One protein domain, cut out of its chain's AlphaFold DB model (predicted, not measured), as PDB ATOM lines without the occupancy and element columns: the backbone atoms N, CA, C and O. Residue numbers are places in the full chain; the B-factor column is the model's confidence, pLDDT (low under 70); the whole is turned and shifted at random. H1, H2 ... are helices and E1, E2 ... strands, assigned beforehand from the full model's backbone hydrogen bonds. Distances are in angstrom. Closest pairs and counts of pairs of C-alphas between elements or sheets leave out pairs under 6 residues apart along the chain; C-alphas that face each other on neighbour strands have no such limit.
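This is residues 2 to 123 of the 123 residues of an uncharacterized protein of Brachyspira hampsonii (UniProt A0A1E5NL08). The model is an elongated pair of lobes: one holds H1, H2, H3 and the hairpin E2 and E3, the other the two-stranded sheet E1 and E4 with H4 and the tail after it. In the first lobe H1 packs on both H2 and H3, and residues 7 to 13 and 73 to 79 join the lobes. The 122 printed residues hold four named helices and four named strands, in the order E1 H1 H2 H3 E2 E3 E4 H4; both sheets are antiparallel and the class is mixed. The whole is only just compact, close to loose, with a radius of gyration of the C-alphas of 16.0 A and spans of 49 by 30 by 20 A.

E1, residues 2 to 6, begins at C-alpha 2 (183.403, 105.293, 124.242). H1 is residues 14 to 24, 15.3 A long, H2 residues 30 to 37, and H3 residues 43 to 55, 18.1 A. E2, residues 59 to 64, and E3, residues 67 to 72, measure 15.4 A and 16.1 A. E4 is residues 80 to 84. H4, residues 96 to 106, 15.5 A long, ends at C-alpha 106 (173.860, 113.044, 126.346).

E1 and E4 are antiparallel at 155 degrees, with N 3 and O 83 2.8 A apart, within hydrogen-bond range. H1 touches H2 at a steep tilt of 62 degrees, opposite ways; their closest C-alphas, Ala 22 and Leu 33, are 7.1 A apart. H1 touches H3 at a steep tilt of 66 degrees, the same way, closest at C-alphas 16 and 49, 6.2 A. In the hairpin E2 and E3, N 60 and O 71 are 2.8 A apart, within hydrogen-bond range. The closest C-alphas of H1 and E3, Ile 23 and Tyr 71, are 6.3 A apart. H4 touches no helix. In H1, H2, H3 and H4 every O i to N i+4 pair is within hydrogen-bond range.

The C-alphas of Asn 35 and Gly 93, the two farthest apart, are 49.0 A apart. The printed part has no cut. The link from E4 to H4 is long, with 11 residues, and residues 107 to 123 hold no named element. Mean pLDDT of the printed part is 89.1; residues 88, 93 and 120 to 123 are under 70.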
ATOM      1  N   GLU A   2     184.206 106.197 123.399       85.75
ATOM      2  CA  GLU A   2     183.403 105.293 124.242       85.75
ATOM      3  C   GLU A   2     183.992 105.237 125.655       85.75
ATOM      4  O   GLU A   2     185.184 104.999 125.828       85.75
ATOM      5  N   TYR A   3     183.145 105.461 126.654       87.12
ATOM      6  CA  TYR A   3     183.500 105.464 128.064       87.12
ATOM      7  C   TYR A   3     182.999 104.193 128.737       87.12
ATOM      8  O   TYR A   3     181.812 103.866 128.664       87.12
ATOM      9  N   LYS A   4     183.904 103.505 129.436       90.56
ATOM     10  CA  LYS A   4     183.601 102.324 130.245       90.56
ATOM     11  C   LYS A   4     183.445 102.743 131.705       90.56
ATOM     12  O   LYS A   4     184.420 103.120 132.347       90.56
ATOM     13  N   ILE A   5     182.226 102.669 132.240       91.44
ATOM     14  CA  ILE A   5     181.918 103.120 133.607       91.44
ATOM     15  C   ILE A   5     181.463 101.935 134.455       91.44
ATOM     16  O   ILE A   5     180.555 101.199 134.069       91.44
ATOM     17  N   LYS A   6     182.064 101.742 135.631       94.50
ATOM     18  CA  LYS A   6     181.714 100.630 136.524       94.50
ATOM     19  C   LYS A   6     180.312 100.795 137.105       94.50
ATOM     20  O   LYS A   6     179.890 101.901 137.451       94.50
ATOM     21  N   ILE A   7     179.595  99.689 137.288       95.75
ATOM     22  CA  ILE A   7     178.338  99.676 138.039       95.75
ATOM     23  C   ILE A   7     178.620  99.710 139.546       95.75
ATOM     24  O   ILE A   7     179.440  98.957 140.077       95.75
ATOM     25  N   ARG A   8     177.892 100.559 140.279       95.75
ATOM     26  CA  ARG A   8     177.993 100.663 141.742       95.75
ATOM     27  C   ARG A   8     177.738  99.307 142.394       95.75
ATOM     28  O   ARG A   8     176.721  98.662 142.129       95.75
ATOM     29  N   LYS A   9     178.571  98.957 143.382       93.81
ATOM     30  CA  LYS A   9     178.504  97.687 144.138       93.81
ATOM     31  C   LYS A   9     177.096  97.320 144.626       93.81
ATOM     32  O   LYS A   9     176.720  96.155 144.585       93.81
ATOM     33  N   ARG A  10     176.272  98.305 145.013       94.25
ATOM     34  CA  ARG A  10     174.884  98.082 145.465       94.25
ATOM     35  C   ARG A  10     173.966  97.423 144.422       94.25
ATOM     36  O   ARG A  10     172.917  96.910 144.810       94.25
ATOM     37  N   TYR A  11     174.302  97.467 143.132       95.50
ATOM     38  CA  TYR A  11     173.568  96.781 142.058       95.50
ATOM     39  C   TYR A  11     174.217  95.455 141.643       95.50
ATOM     40  O   TYR A  11     173.572  94.678 140.949       95.50
ATOM     41  N   LEU A  12     175.430  95.166 142.119       95.00
ATOM     42  CA  LEU A  12     176.186  93.940 141.847       95.00
ATOM     43  C   LEU A  12     176.286  93.054 143.101       95.00
ATOM     44  O   LEU A  12     177.362  92.550 143.425       95.00
ATOM     45  N   THR A  13     175.182  92.901 143.838       93.88
ATOM     46  CA  THR A  13     175.095  91.972 144.981       93.88
ATOM     47  C   THR A  13     175.219  90.518 144.517       93.88
ATOM     48  O   THR A  13     175.059  90.243 143.331       93.88
ATOM     49  N   GLY A  14     175.453  89.574 145.437       93.81
ATOM     50  CA  GLY A  14     175.581  88.147 145.098       93.81
ATOM     51  C   GLY A  14     174.427  87.623 144.233       93.81
ATOM     52  O   GLY A  14     174.664  87.132 143.135       93.81
ATOM     53  N   ILE A  15     173.177  87.841 144.660       95.06
ATOM     54  CA  ILE A  15     171.983  87.428 143.896       95.06
ATOM     55  C   ILE A  15     171.926  88.121 142.528       95.06
ATOM     56  O   ILE A  15     171.673  87.471 141.518       95.06
ATOM     57  N   ASN A  16     172.203  89.426 142.463       95.94
ATOM     58  CA  ASN A  16     172.180  90.152 141.193       95.94
ATOM     59  C   ASN A  16     173.245  89.636 140.221       95.94
ATOM     60  O   ASN A  16     172.963  89.510 139.035       95.94
ATOM     61  N   ARG A  17     174.445  89.307 140.715       96.31
ATOM     62  CA  ARG A  17     175.513  88.704 139.908       96.31
ATOM     63  C   ARG A  17     175.101  87.341 139.367       96.31
ATOM     64  O   ARG A  17     175.345  87.081 138.200       96.31
ATOM     65  N   ILE A  18     174.435  86.518 140.178       96.12
ATOM     66  CA  ILE A  18     173.903  85.220 139.741       96.12
ATOM     67  C   ILE A  18     172.865  85.411 138.625       96.12
ATOM     68  O   ILE A  18     172.960  84.755 137.594       96.12
ATOM     69  N   ILE A  19     171.919  86.345 138.793       95.94
ATOM     70  CA  ILE A  19     170.917  86.677 137.764       95.94
ATOM     71  C   ILE A  19     171.597  87.110 136.459       95.94
ATOM     72  O   ILE A  19     171.280  86.593 135.392       95.94
ATOM     73  N   ILE A  20     172.533  88.058 136.548       96.81
ATOM     74  CA  ILE A  20     173.274  88.590 135.400       96.81
ATOM     75  C   ILE A  20     174.031  87.461 134.694       96.81
ATOM     76  O   ILE A  20     173.884  87.294 133.487       96.81
ATOM     77  N   PHE A  21     174.778  86.653 135.448       96.69
ATOM     78  CA  PHE A  21     175.549  85.534 134.917       96.69
ATOM     79  C   PHE A  21     174.657  84.497 134.226       96.69
ATOM     80  O   PHE A  21     174.975  84.054 133.127       96.69
ATOM     81  N   ALA A  22     173.516  84.142 134.816       96.00
ATOM     82  CA  ALA A  22     172.574  83.205 134.212       96.00
ATOM     83  C   ALA A  22     172.031  83.717 132.869       96.00
ATOM     84  O   ALA A  22     172.043  82.982 131.882       96.00
ATOM     85  N   ILE A  23     171.643  84.996 132.801       95.56
ATOM     86  CA  ILE A  23     171.180  85.631 131.558       95.56
ATOM     87  C   ILE A  23     172.298  85.653 130.502       95.56
ATOM     88  O   ILE A  23     172.036  85.360 129.337       95.56
ATOM     89  N   MET A  24     173.542  85.959 130.892       94.56
ATOM     90  CA  MET A  24     174.703  85.934 129.985       94.56
ATOM     91  C   MET A  24     174.968  84.545 129.399       94.56
ATOM     92  O   MET A  24     175.426  84.446 128.266       94.56
ATOM     93  N   ASN A  25     174.647  83.484 130.142       94.19
ATOM     94  CA  ASN A  25     174.783  82.093 129.705       94.19
ATOM     95  C   ASN A  25     173.511  81.544 129.031       94.19
ATOM     96  O   ASN A  25     173.356  80.335 128.888       94.19
ATOM     97  N   GLY A  26     172.587  82.415 128.619       91.44
ATOM     98  CA  GLY A  26     171.410  82.030 127.840       91.44
ATOM     99  C   GLY A  26     170.208  81.559 128.658       91.44
ATOM    100  O   GLY A  26     169.169  81.272 128.070       91.44
ATOM    101  N   ILE A  27     170.281  81.554 129.993       94.12
ATOM    102  CA  ILE A  27     169.137  81.247 130.867       94.12
ATOM    103  C   ILE A  27     168.288  82.516 131.019       94.12
ATOM    104  O   ILE A  27     168.284  83.195 132.047       94.12
ATOM    105  N   ASN A  28     167.614  82.886 129.933       91.88
ATOM    106  CA  ASN A  28     166.827  84.112 129.820       91.88
ATOM    107  C   ASN A  28     165.323  83.880 130.028       91.88
ATOM    108  O   ASN A  28     164.598  84.831 130.339       91.88
ATOM    109  N   ASN A  29     164.837  82.644 129.894       91.62
ATOM    110  CA  ASN A  29     163.445  82.312 130.160       91.62
ATOM    111  C   ASN A  29     163.149  82.481 131.662       91.62
ATOM    112  O   ASN A  29     163.861  81.900 132.485       91.62
ATOM    113  N   PRO A  30     162.096  83.223 132.061       89.69
ATOM    114  CA  PRO A  30     161.793  83.434 133.470       89.69
ATOM    115  C   PRO A  30     161.617  82.121 134.233       89.69
ATOM    116  O   PRO A  30     162.195  81.957 135.299       89.69
ATOM    117  N   ARG A  31     160.871  81.155 133.684       89.94
ATOM    118  CA  ARG A  31     160.600  79.883 134.364       89.94
ATOM    119  C   ARG A  31     161.887  79.110 134.632       89.94
ATOM    120  O   ARG A  31     162.062  78.618 135.741       89.94
ATOM    121  N   GLU A  32     162.780  79.030 133.654       91.56
ATOM    122  CA  GLU A  32     164.070  78.346 133.806       91.56
ATOM    123  C   GLU A  32     164.987  79.084 134.778       91.56
ATOM    124  O   GLU A  32     165.551  78.467 135.675       91.56
ATOM    125  N   LEU A  33     165.079  80.411 134.666       92.31
ATOM    126  CA  LEU A  33     165.875  81.232 135.574       92.31
ATOM    127  C   LEU A  33     165.414  81.052 137.029       92.31
ATOM    128  O   LEU A  33     166.229  80.844 137.928       92.31
ATOM    129  N   PHE A  34     164.102  81.082 137.272       91.81
ATOM    130  CA  PHE A  34     163.546  80.865 138.603       91.81
ATOM    131  C   PHE A  34     163.754  79.431 139.093       91.81
ATOM    132  O   PHE A  34     164.216  79.247 140.215       91.81
ATOM    133  N   ASN A  35     163.445  78.425 138.275       91.44
ATOM    134  CA  ASN A  35     163.444  77.033 138.721       91.44
ATOM    135  C   ASN A  35     164.844  76.417 138.819       91.44
ATOM    136  O   ASN A  35     165.050  75.575 139.686       91.44
ATOM    137  N   ASN A  36     165.783  76.826 137.961       90.81
ATOM    138  CA  ASN A  36     167.099  76.189 137.848       90.81
ATOM    139  C   ASN A  36     168.207  76.980 138.549       90.81
ATOM    140  O   ASN A  36     169.230  76.402 138.899       90.81
ATOM    141  N   VAL A  37     168.032  78.295 138.731       91.94
ATOM    142  CA  VAL A  37     169.092  79.170 139.262       91.94
ATOM    143  C   VAL A  37     168.682  79.826 140.575       91.94
ATOM    144  O   VAL A  37     169.470  79.883 141.516       91.94
ATOM    145  N   LEU A  38     167.459  80.356 140.649       92.88
ATOM    146  CA  LEU A  38     167.048  81.228 141.755       92.88
ATOM    147  C   LEU A  38     166.159  80.532 142.796       92.88
ATOM    148  O   LEU A  38     165.758  81.181 143.762       92.88
ATOM    149  N   ASN A  39     165.879  79.235 142.635       92.00
ATOM    150  CA  ASN A  39     164.998  78.452 143.510       92.00
ATOM    151  C   ASN A  39     165.526  78.308 144.950       92.00
ATOM    152  O   ASN A  39     164.748  78.060 145.866       92.00
ATOM    153  N   ILE A  40     166.830  78.515 145.156       91.50
ATOM    154  CA  ILE A  40     167.486  78.530 146.468       91.50
ATOM    155  C   ILE A  40     167.184  79.800 147.279       91.50
ATOM    156  O   ILE A  40     167.486  79.861 148.469       91.50
ATOM    157  N   PHE A  41     166.616  80.835 146.651       93.50
ATOM    158  CA  PHE A  41     166.302  82.109 147.293       93.50
ATOM    159  C   PHE A  41     164.795  82.277 147.504       93.50
ATOM    160  O   PHE A  41     163.973  81.819 146.713       93.50
ATOM    161  N   TYR A  42     164.420  83.040 148.534       93.31
ATOM    162  CA  TYR A  42     163.029  83.449 148.722       93.31
ATOM    163  C   TYR A  42     162.511  84.221 147.504       93.31
ATOM    164  O   TYR A  42     163.134  85.186 147.050       93.31
ATOM    165  N   LYS A  43     161.322  83.837 147.028       90.31
ATOM    166  CA  LYS A  43     160.664  84.423 145.852       90.31
ATOM    167  C   LYS A  43     160.611  85.955 145.903       90.31
ATOM    168  O   LYS A  43     160.976  86.612 144.930       90.31
ATOM    169  N   ASP A  44     160.238  86.526 147.046       93.75
ATOM    170  CA  ASP A  44     160.142  87.981 147.219       93.75
ATOM    171  C   ASP A  44     161.497  88.682 147.093       93.75
ATOM    172  O   ASP A  44     161.593  89.779 146.535       93.75
ATOM    173  N   THR A  45     162.568  88.045 147.572       94.12
ATOM    174  CA  THR A  45     163.937  88.549 147.424       94.12
ATOM    175  C   THR A  45     164.335  88.583 145.955       94.12
ATOM    176  O   THR A  45     164.853  89.595 145.481       94.12
ATOM    177  N   VAL A  46     164.033  87.518 145.209       93.50
ATOM    178  CA  VAL A  46     164.321  87.444 143.773       93.50
ATOM    179  C   VAL A  46     163.565  88.524 143.000       93.50
ATOM    180  O   VAL A  46     164.169  89.250 142.210       93.50
ATOM    181  N   ILE A  47     162.268  88.698 143.271       93.56
ATOM    182  CA  ILE A  47     161.438  89.731 142.631       93.56
ATOM    183  C   ILE A  47     161.992  91.132 142.914       93.56
ATOM    184  O   ILE A  47     162.095  91.951 141.994       93.56
ATOM    185  N   LYS A  48     162.406  91.411 144.159       95.44
ATOM    186  CA  LYS A  48     163.043  92.687 144.532       95.44
ATOM    187  C   LYS A  48     164.356  92.906 143.775       95.44
ATOM    188  O   LYS A  48     164.599  94.010 143.288       95.44
ATOM    189  N   CYS A  49     165.186  91.874 143.643       95.62
ATOM    190  CA  CYS A  49     166.447  91.924 142.900       95.62
ATOM    191  C   CYS A  49     166.241  92.185 141.400       95.62
ATOM    192  O   CYS A  49     166.849  93.110 140.856       95.62
ATOM    193  N   LEU A  50     165.336  91.446 140.752       95.31
ATOM    194  CA  LEU A  50     164.976  91.654 139.345       95.31
ATOM    195  C   LEU A  50     164.422  93.062 139.117       95.31
ATOM    196  O   LEU A  50     164.925  93.791 138.263       95.31
ATOM    197  N   SER A  51     163.468  93.490 139.948       95.25
ATOM    198  CA  SER A  51     162.907  94.846 139.902       95.25
ATOM    199  C   SER A  51     163.991  95.913 140.041       95.25
ATOM    200  O   SER A  51     163.997  96.903 139.314       95.25
ATOM    201  N   LYS A  52     164.956  95.715 140.947       95.94
ATOM    202  CA  LYS A  52     166.070  96.648 141.149       95.94
ATOM    203  C   LYS A  52     166.940  96.786 139.901       95.94
ATOM    204  O   LYS A  52     167.314  97.910 139.579       95.94
ATOM    205  N   LEU A  53     167.262  95.681 139.227       97.12
ATOM    206  CA  LEU A  53     168.057  95.678 137.993       97.12
ATOM    207  C   LEU A  53     167.284  96.287 136.812       97.12
ATOM    208  O   LEU A  53     167.845  97.087 136.063       97.12
ATOM    209  N   MET A  54     165.994  95.966 136.685       96.06
ATOM    210  CA  MET A  54     165.110  96.527 135.657       96.06
ATOM    211  C   MET A  54     164.892  98.030 135.837       96.06
ATOM    212  O   MET A  54     164.902  98.774 134.865       96.06
ATOM    213  N   ASN A  55     164.757  98.511 137.075       96.12
ATOM    214  CA  ASN A  55     164.514  99.928 137.367       96.12
ATOM    215  C   ASN A  55     165.652 100.859 136.937       96.12
ATOM    216  O   ASN A  55     165.425 102.054 136.758       96.12
ATOM    217  N   VAL A  56     166.869 100.336 136.805       96.31
ATOM    218  CA  VAL A  56     168.026 101.063 136.263       96.31
ATOM    219  C   VAL A  56     168.400 100.592 134.859       96.31
ATOM    220  O   VAL A  56     169.462 100.951 134.370       96.31
ATOM    221  N   HIS A  57     167.542  99.785 134.234       95.50
ATOM    222  CA  HIS A  57     167.695  99.256 132.882       95.50
ATOM    223  C   HIS A  57     169.037  98.548 132.626       95.50
ATOM    224  O   HIS A  57     169.552  98.576 131.509       95.50
ATOM    225  N   LEU A  58     169.592  97.878 133.644       96.69
ATOM    226  CA  LEU A  58     170.706  96.937 133.451       96.69
ATOM    227  C   LEU A  58     170.221  95.647 132.786       96.69
ATOM    228  O   LEU A  58     170.935  95.050 131.984       96.69
ATOM    229  N   ILE A  59     168.987  95.251 133.097       96.25
ATOM    230  CA  ILE A  59     168.265  94.173 132.423       96.25
ATOM    231  C   ILE A  59     166.927  94.701 131.900       96.25
ATOM    232  O   ILE A  59     166.383  95.679 132.417       96.25
ATOM    233  N   CYS A  60     166.380  94.034 130.895       94.25
ATOM    234  CA  CYS A  60     165.089  94.331 130.288       94.25
ATOM    235  C   CYS A  60     164.335  93.034 129.976       94.25
ATOM    236  O   CYS A  60     164.932  91.960 129.928       94.25
ATOM    237  N   ILE A  61     163.025  93.140 129.758       93.69
ATOM    238  CA  ILE A  61     162.228  92.044 129.204       93.69
ATOM    239  C   ILE A  61     162.122  92.278 127.701       93.69
ATOM    240  O   ILE A  61     161.796  93.388 127.280       93.69
ATOM    241  N   ARG A  62     162.392  91.248 126.899       91.50
ATOM    242  CA  ARG A  62     162.157  91.282 125.451       91.50
ATOM    243  C   ARG A  62     161.249  90.141 125.049       91.50
ATOM    244  O   ARG A  62     161.329  89.048 125.606       91.50
ATOM    245  N   GLU A  63     160.410  90.421 124.068       89.38
ATOM    246  CA  GLU A  63     159.591  89.432 123.389       89.38
ATOM    247  C   GLU A  63     160.321  88.977 122.127       89.38
ATOM    248  O   GLU A  63     160.845  89.787 121.365       89.38
ATOM    249  N   THR A  64     160.416  87.666 121.961       82.38
ATOM    250  CA  THR A  64     161.038  86.998 120.817       82.38
ATOM    251  C   THR A  64     160.044  85.984 120.254       82.38
ATOM    252  O   THR A  64     159.084  85.646 120.950       82.38
ATOM    253  N   PRO A  65     160.265  85.434 119.047       81.00
ATOM    254  CA  PRO A  65     159.434  84.344 118.528       81.00
ATOM    255  C   PRO A  65     159.321  83.144 119.486       81.00
ATOM    256  O   PRO A  65     158.317  82.444 119.482       81.00
ATOM    257  N   ASN A  66     160.314  82.960 120.363       72.38
ATOM    258  CA  ASN A  66     160.370  81.895 121.367       72.38
ATOM    259  C   ASN A  66     159.778  82.310 122.733       72.38
ATOM    260  O   ASN A  66     159.963  81.617 123.733       72.38
ATOM    261  N   GLY A  67     159.085  83.453 122.801       82.06
ATOM    262  CA  GLY A  67     158.444  83.980 124.005       82.06
ATOM    263  C   GLY A  67     159.190  85.146 124.664       82.06
ATOM    264  O   GLY A  67     160.079  85.776 124.080       82.06
ATOM    265  N   LYS A  68     158.783  85.467 125.900       89.38
ATOM    266  CA  LYS A  68     159.325  86.580 126.695       89.38
ATOM    267  C   LYS A  68     160.484  86.115 127.574       89.38
ATOM    268  O   LYS A  68     160.361  85.119 128.281       89.38
ATOM    269  N   GLY A  69     161.577  86.872 127.568       93.88
ATOM    270  CA  GLY A  69     162.783  86.574 128.343       93.88
ATOM    271  C   GLY A  69     163.429  87.811 128.957       93.88
ATOM    272  O   GLY A  69     163.150  88.938 128.542       93.88
ATOM    273  N   PHE A  70     164.301  87.592 129.939       95.44
ATOM    274  CA  PHE A  70     165.181  88.608 130.507       95.44
ATOM    275  C   PHE A  70     166.469  88.723 129.697       95.44
ATOM    276  O   PHE A  70     167.129  87.730 129.421       95.44
ATOM    277  N   TYR A  71     166.864  89.947 129.369       95.62
ATOM    278  CA  TYR A  71     168.070  90.227 128.599       95.62
ATOM    279  C   TYR A  71     168.856  91.351 129.252       95.62
ATOM    280  O   TYR A  71     168.266  92.310 129.757       95.62
ATOM    281  N   LEU A  72     170.184  91.271 129.191       95.62
ATOM    282  CA  LEU A  72     171.018  92.408 129.552       95.62
ATOM    283  C   LEU A  72     170.779  93.574 128.586       95.62
ATOM    284  O   LEU A  72     170.422  93.405 127.413       95.62
ATOM    285  N   ASN A  73     170.987  94.783 129.092       94.62
ATOM    286  CA  ASN A  73     171.169  95.935 128.229       94.62
ATOM    287  C   ASN A  73     172.378  95.691 127.316       94.62
ATOM    288  O   ASN A  73     173.409  95.210 127.773       94.62
ATOM    289  N   LYS A  74     172.263  96.033 126.028       92.56
ATOM    290  CA  LYS A  74     173.332  95.809 125.040       92.56
ATOM    291  C   LYS A  74     174.645  96.517 125.396       92.56
ATOM    292  O   LYS A  74     175.701  96.096 124.953       92.56
ATOM    293  N   ASN A  75     174.558  97.582 126.189       93.31
ATOM    294  CA  ASN A  75     175.694  98.377 126.631       93.31
ATOM    295  C   ASN A  75     176.217  97.934 128.010       93.31
ATOM    296  O   ASN A  75     176.951  98.688 128.634       93.31
ATOM    297  N   PHE A  76     175.811  96.775 128.533       95.50
ATOM    298  CA  PHE A  76     176.196  96.286 129.859       95.50
ATOM    299  C   PHE A  76     176.835  94.892 129.764       95.50
ATOM    300  O   PHE A  76     176.188  93.964 129.286       95.50
ATOM    301  N   ASP A  77     178.070  94.731 130.258       94.25
ATOM    302  CA  ASP A  77     178.813  93.449 130.227       94.25
ATOM    303  C   ASP A  77     178.681  92.603 131.506       94.25
ATOM    304  O   ASP A  77     179.293  91.544 131.619       94.25
ATOM    305  N   GLY A  78     177.902  93.071 132.484       94.06
ATOM    306  CA  GLY A  78     177.761  92.430 133.792       94.06
ATOM    307  C   GLY A  78     178.501  93.138 134.932       94.06
ATOM    308  O   GLY A  78     178.110  92.985 136.091       94.06
ATOM    309  N   GLU A  79     179.485  93.988 134.631       95.38
ATOM    310  CA  GLU A  79     180.197  94.803 135.626       95.38
ATOM    311  C   GLU A  79     180.308  96.286 135.234       95.38
ATOM    312  O   GLU A  79     180.276  97.164 136.105       95.38
ATOM    313  N   TYR A  80     180.369  96.579 133.940       95.19
ATOM    314  CA  TYR A  80     180.577  97.895 133.359       95.19
ATOM    315  C   TYR A  80     179.504  98.232 132.330       95.19
ATOM    316  O   TYR A  80     178.979  97.370 131.626       95.19
ATOM    317  N   TYR A  81     179.201  99.523 132.241       93.81
ATOM    318  CA  TYR A  81     178.307 100.086 131.244       93.81
ATOM    319  C   TYR A  81     179.092 100.951 130.258       93.81
ATOM    320  O   TYR A  81     179.887 101.802 130.668       93.81
ATOM    321  N   TYR A  82     178.849 100.734 128.971       91.88
ATOM    322  CA  TYR A  82     179.517 101.399 127.860       91.88
ATOM    323  C   TYR A  82     178.673 102.569 127.359       91.88
ATOM    324  O   TYR A  82     177.492 102.414 127.035       91.88
ATOM    325  N   ILE A  83     179.261 103.763 127.312       89.00
ATOM    326  CA  ILE A  83     178.575 104.977 126.862       89.00
ATOM    327  C   ILE A  83     179.382 105.643 125.766       89.00
ATOM    328  O   ILE A  83     180.500 106.101 125.990       89.00
ATOM    329  N   LYS A  84     178.772 105.764 124.590       85.25
ATOM    330  CA  LYS A  84     179.312 106.544 123.484       85.25
ATOM    331  C   LYS A  84     178.781 107.973 123.566       85.25
ATOM    332  O   LYS A  84     177.569 108.168 123.585       85.25
ATOM    333  N   LEU A  85     179.681 108.952 123.615       82.50
ATOM    334  CA  LEU A  85     179.331 110.369 123.478       82.50
ATOM    335  C   LEU A  85     179.529 110.798 122.020       82.50
ATOM    336  O   LEU A  85     180.556 110.471 121.418       82.50
ATOM    337  N   GLU A  86     178.555 111.520 121.464       70.81
ATOM    338  CA  GLU A  86     178.527 111.913 120.045       70.81
ATOM    339  C   GLU A  86     179.592 112.968 119.699       70.81
ATOM    340  O   GLU A  86     180.152 112.934 118.608       70.81
ATOM    341  N   ASN A  87     179.968 113.827 120.653       70.44
ATOM    342  CA  ASN A  87     180.764 115.032 120.381       70.44
ATOM    343  C   ASN A  87     182.274 114.917 120.658       70.44
ATOM    344  O   ASN A  87     182.929 115.942 120.793       70.44
ATOM    345  N   ASN A  88     182.842 113.706 120.779       67.81
ATOM    346  CA  ASN A  88     184.275 113.505 121.099       67.81
ATOM    347  C   ASN A  88     184.793 114.409 122.238       67.81
ATOM    348  O   ASN A  88     185.915 114.902 122.192       67.81
ATOM    349  N   ILE A  89     183.958 114.624 123.256       75.94
ATOM    350  CA  ILE A  89     184.312 115.419 124.431       75.94
ATOM    351  C   ILE A  89     185.435 114.682 125.154       75.94
ATOM    352  O   ILE A  89     185.220 113.538 125.567       75.94
ATOM    353  N   ASP A  90     186.595 115.320 125.279       75.62
ATOM    354  CA  ASP A  90     187.655 114.873 126.174       75.62
ATOM    355  C   ASP A  90     187.257 115.236 127.606       75.62
ATOM    356  O   ASP A  90     186.945 116.388 127.904       75.62
ATOM    357  N   LEU A  91     187.190 114.226 128.468       78.25
ATOM    358  CA  LEU A  91     186.857 114.401 129.877       78.25
ATOM    359  C   LEU A  91     188.114 114.582 130.742       78.25
ATOM    360  O   LEU A  91     187.978 114.811 131.945       78.25
ATOM    361  N   SER A  92     189.320 114.502 130.165       74.00
ATOM    362  CA  SER A  92     190.574 114.717 130.886       74.00
ATOM    363  C   SER A  92     190.571 116.088 131.583       74.00
ATOM    364  O   SER A  92     190.149 117.101 131.029       74.00
ATOM    365  N   GLY A  93     190.935 116.109 132.869       69.50
ATOM    366  CA  GLY A  93     190.937 117.335 133.680       69.50
ATOM    367  C   GLY A  93     189.563 117.964 133.965       69.50
ATOM    368  O   GLY A  93     189.516 119.024 134.584       69.50
ATOM    369  N   THR A  94     188.451 117.341 133.557       80.69
ATOM    370  CA  THR A  94     187.095 117.855 133.816       80.69
ATOM    371  C   THR A  94     186.631 117.482 135.226       80.69
ATOM    372  O   THR A  94     186.843 116.357 135.689       80.69
ATOM    373  N   GLU A  95     185.956 118.399 135.922       83.62
ATOM    374  CA  GLU A  95     185.417 118.115 137.250       83.62
ATOM    375  C   GLU A  95     184.332 117.027 137.219       83.62
ATOM    376  O   GLU A  95     183.527 116.904 136.293       83.62
ATOM    377  N   MET A  96     184.262 116.239 138.292       83.00
ATOM    378  CA  MET A  96     183.335 115.108 138.401       83.00
ATOM    379  C   MET A  96     181.857 115.510 138.258       83.00
ATOM    380  O   MET A  96     181.041 114.709 137.797       83.00
ATOM    381  N   GLU A  97     181.482 116.714 138.691       83.69
ATOM    382  CA  GLU A  97     180.101 117.192 138.570       83.69
ATOM    383  C   GLU A  97     179.748 117.541 137.119       83.69
ATOM    384  O   GLU A  97     178.688 117.142 136.630       83.69
ATOM    385  N   ASP A  98     180.680 118.154 136.394       85.50
ATOM    386  CA  ASP A  98     180.530 118.449 134.970       85.50
ATOM    387  C   ASP A  98     180.490 117.173 134.132       85.50
ATOM    388  O   ASP A  98     179.620 117.031 133.272       85.50
ATOM    389  N   ILE A  99     181.325 116.179 134.458       82.94
ATOM    390  CA  ILE A  99     181.273 114.847 133.840       82.94
ATOM    391  C   ILE A  99     179.864 114.250 133.967       82.94
ATOM    392  O   ILE A  99     179.276 113.792 132.982       82.94
ATOM    393  N   LYS A 100     179.275 114.274 135.170       82.19
ATOM    394  CA  LYS A 100     177.905 113.775 135.373       82.19
ATOM    395  C   LYS A 100     176.888 114.560 134.553       82.19
ATOM    396  O   LYS A 100     175.971 113.942 134.009       82.19
ATOM    397  N   ASN A 101     177.021 115.884 134.471       86.56
ATOM    398  CA  ASN A 101     176.126 116.732 133.686       86.56
ATOM    399  C   ASN A 101     176.216 116.411 132.190       86.56
ATOM    400  O   ASN A 101     175.180 116.248 131.543       86.56
ATOM    401  N   ILE A 102     177.425 116.206 131.662       87.25
ATOM    402  CA  ILE A 102     177.655 115.771 130.282       87.25
ATOM    403  C   ILE A 102     176.931 114.448 130.026       87.25
ATOM    404  O   ILE A 102     176.094 114.373 129.126       87.25
ATOM    405  N   PHE A 103     177.164 113.419 130.847       86.94
ATOM    406  CA  PHE A 103     176.482 112.132 130.678       86.94
ATOM    407  C   PHE A 103     174.962 112.247 130.821       86.94
ATOM    408  O   PHE A 103     174.221 111.630 130.059       86.94
ATOM    409  N   LYS A 104     174.472 113.060 131.759       85.38
ATOM    410  CA  LYS A 104     173.037 113.284 131.972       85.38
ATOM    411  C   LYS A 104     172.354 113.953 130.780       85.38
ATOM    412  O   LYS A 104     171.194 113.641 130.510       85.38
ATOM    413  N   ASN A 105     173.055 114.852 130.097       86.06
ATOM    414  CA  ASN A 105     172.536 115.572 128.939       86.06
ATOM    415  C   ASN A 105     172.629 114.745 127.649       86.06
ATOM    416  O   ASN A 105     171.784 114.903 126.777       86.06
ATOM    417  N   ASN A 106     173.613 113.845 127.550       82.69
ATOM    418  CA  ASN A 106     173.860 113.044 126.346       82.69
ATOM    419  C   ASN A 106     173.202 111.650 126.370       82.69
ATOM    420  O   ASN A 106     173.127 110.993 125.337       82.69
ATOM    421  N   LEU A 107     172.723 111.167 127.521       84.44
ATOM    422  CA  LEU A 107     172.030 109.878 127.611       84.44
ATOM    423  C   LEU A 107     170.511 110.031 127.491       84.44
ATOM    424  O   LEU A 107     169.869 110.705 128.297       84.44
ATOM    425  N   SER A 108     169.924 109.297 126.544       81.50
ATOM    426  CA  SER A 108     168.469 109.159 126.409       81.50
ATOM    427  C   SER A 108     167.847 108.473 127.630       81.50
ATOM    428  O   SER A 108     166.825 108.913 128.158       81.50
ATOM    429  N   ASP A 109     168.499 107.426 128.134       83.44
ATOM    430  CA  ASP A 109     168.086 106.727 129.342       83.44
ATOM    431  C   ASP A 109     168.742 107.323 130.590       83.44
ATOM    432  O   ASP A 109     169.877 107.018 130.947       83.44
ATOM    433  N   LYS A 110     167.987 108.146 131.313       88.56
ATOM    434  CA  LYS A 110     168.469 108.794 132.540       88.56
ATOM    435  C   LYS A 110     168.467 107.863 133.756       88.56
ATOM    436  O   LYS A 110     169.074 108.200 134.775       88.56
ATOM    437  N   LYS A 111     167.787 106.708 133.711       91.56
ATOM    438  CA  LYS A 111     167.704 105.810 134.878       91.56
ATOM    439  C   LYS A 111     169.016 105.063 135.112       91.56
ATOM    440  O   LYS A 111     169.366 104.855 136.278       91.56
ATOM    441  N   ILE A 112     169.768 104.750 134.051       93.06
ATOM    442  CA  ILE A 112     171.062 104.057 134.161       93.06
ATOM    443  C   ILE A 112     172.072 104.846 134.996       93.06
ATOM    444  O   ILE A 112     172.810 104.250 135.775       93.06
ATOM    445  N   LEU A 113     172.035 106.185 134.950       91.62
ATOM    446  CA  LEU A 113     172.930 107.073 135.705       91.62
ATOM    447  C   LEU A 113     172.970 106.743 137.208       91.62
ATOM    448  O   LEU A 113     174.004 106.889 137.857       91.62
ATOM    449  N   LYS A 114     171.858 106.253 137.778       92.75
ATOM    450  CA  LYS A 114     171.770 105.853 139.196       92.75
ATOM    451  C   LYS A 114     172.627 104.628 139.528       92.75
ATOM    452  O   LYS A 114     172.992 104.447 140.699       92.75
ATOM    453  N   ALA A 115     172.894 103.786 138.531       94.25
ATOM    454  CA  ALA A 115     173.698 102.578 138.624       94.25
ATOM    455  C   ALA A 115     175.188 102.815 138.374       94.25
ATOM    456  O   ALA A 115     175.988 102.005 138.832       94.25
ATOM    457  N   LEU A 116     175.563 103.923 137.735       93.06
ATOM    458  CA  LEU A 116     176.942 104.213 137.346       93.06
ATOM    459  C   LEU A 116     177.769 104.782 138.505       93.06
ATOM    460  O   LEU A 116     177.316 105.642 139.273       93.06
ATOM    461  N   ASP A 117     178.994 104.286 138.641       91.44
ATOM    462  CA  ASP A 117     180.007 104.792 139.557       91.44
ATOM    463  C   ASP A 117     180.987 105.702 138.813       91.44
ATOM    464  O   ASP A 117     182.026 105.263 138.327       91.44
ATOM    465  N   PHE A 118     180.664 106.990 138.719       83.81
ATOM    466  CA  PHE A 118     181.490 107.960 137.991       83.81
ATOM    467  C   PHE A 118     182.893 108.149 138.588       83.81
ATOM    468  O   PHE A 118     183.790 108.567 137.871       83.81
ATOM    469  N   LYS A 119     183.133 107.752 139.850       79.44
ATOM    470  CA  LYS A 119     184.487 107.745 140.436       79.44
ATOM    471  C   LYS A 119     185.422 106.716 139.792       79.44
ATOM    472  O   LYS A 119     186.619 106.773 140.018       79.44
ATOM    473  N   SER A 120     184.869 105.752 139.055       67.75
ATOM    474  CA  SER A 120     185.620 104.674 138.401       67.75
ATOM    475  C   SER A 120     186.047 104.989 136.969       67.75
ATOM    476  O   SER A 120     186.667 104.140 136.330       67.75
ATOM    477  N   ILE A 121     185.684 106.165 136.450       69.00
ATOM    478  CA  ILE A 121     186.176 106.623 135.154       69.00
ATOM    479  C   ILE A 121     187.643 106.990 135.371       69.00
ATOM    480  O   ILE A 121     187.946 108.081 135.843       69.00
ATOM    481  N   ASN A 122     188.541 106.042 135.102       55.22
ATOM    482  CA  ASN A 122     189.958 106.345 134.974       55.22
ATOM    483  C   ASN A 122     190.111 107.130 133.671       55.22
ATOM    484  O   ASN A 122     189.962 106.555 132.590       55.22
ATOM    485  N   LEU A 123     190.297 108.436 133.815       55.53
ATOM    486  CA  LEU A 123     190.657 109.357 132.744       55.53
ATOM    487  C   LEU A 123     192.177 109.416 132.626       55.53
ATOM    488  O   LEU A 123     192.828 109.454 133.696       55.53
TER     489      LEU A 123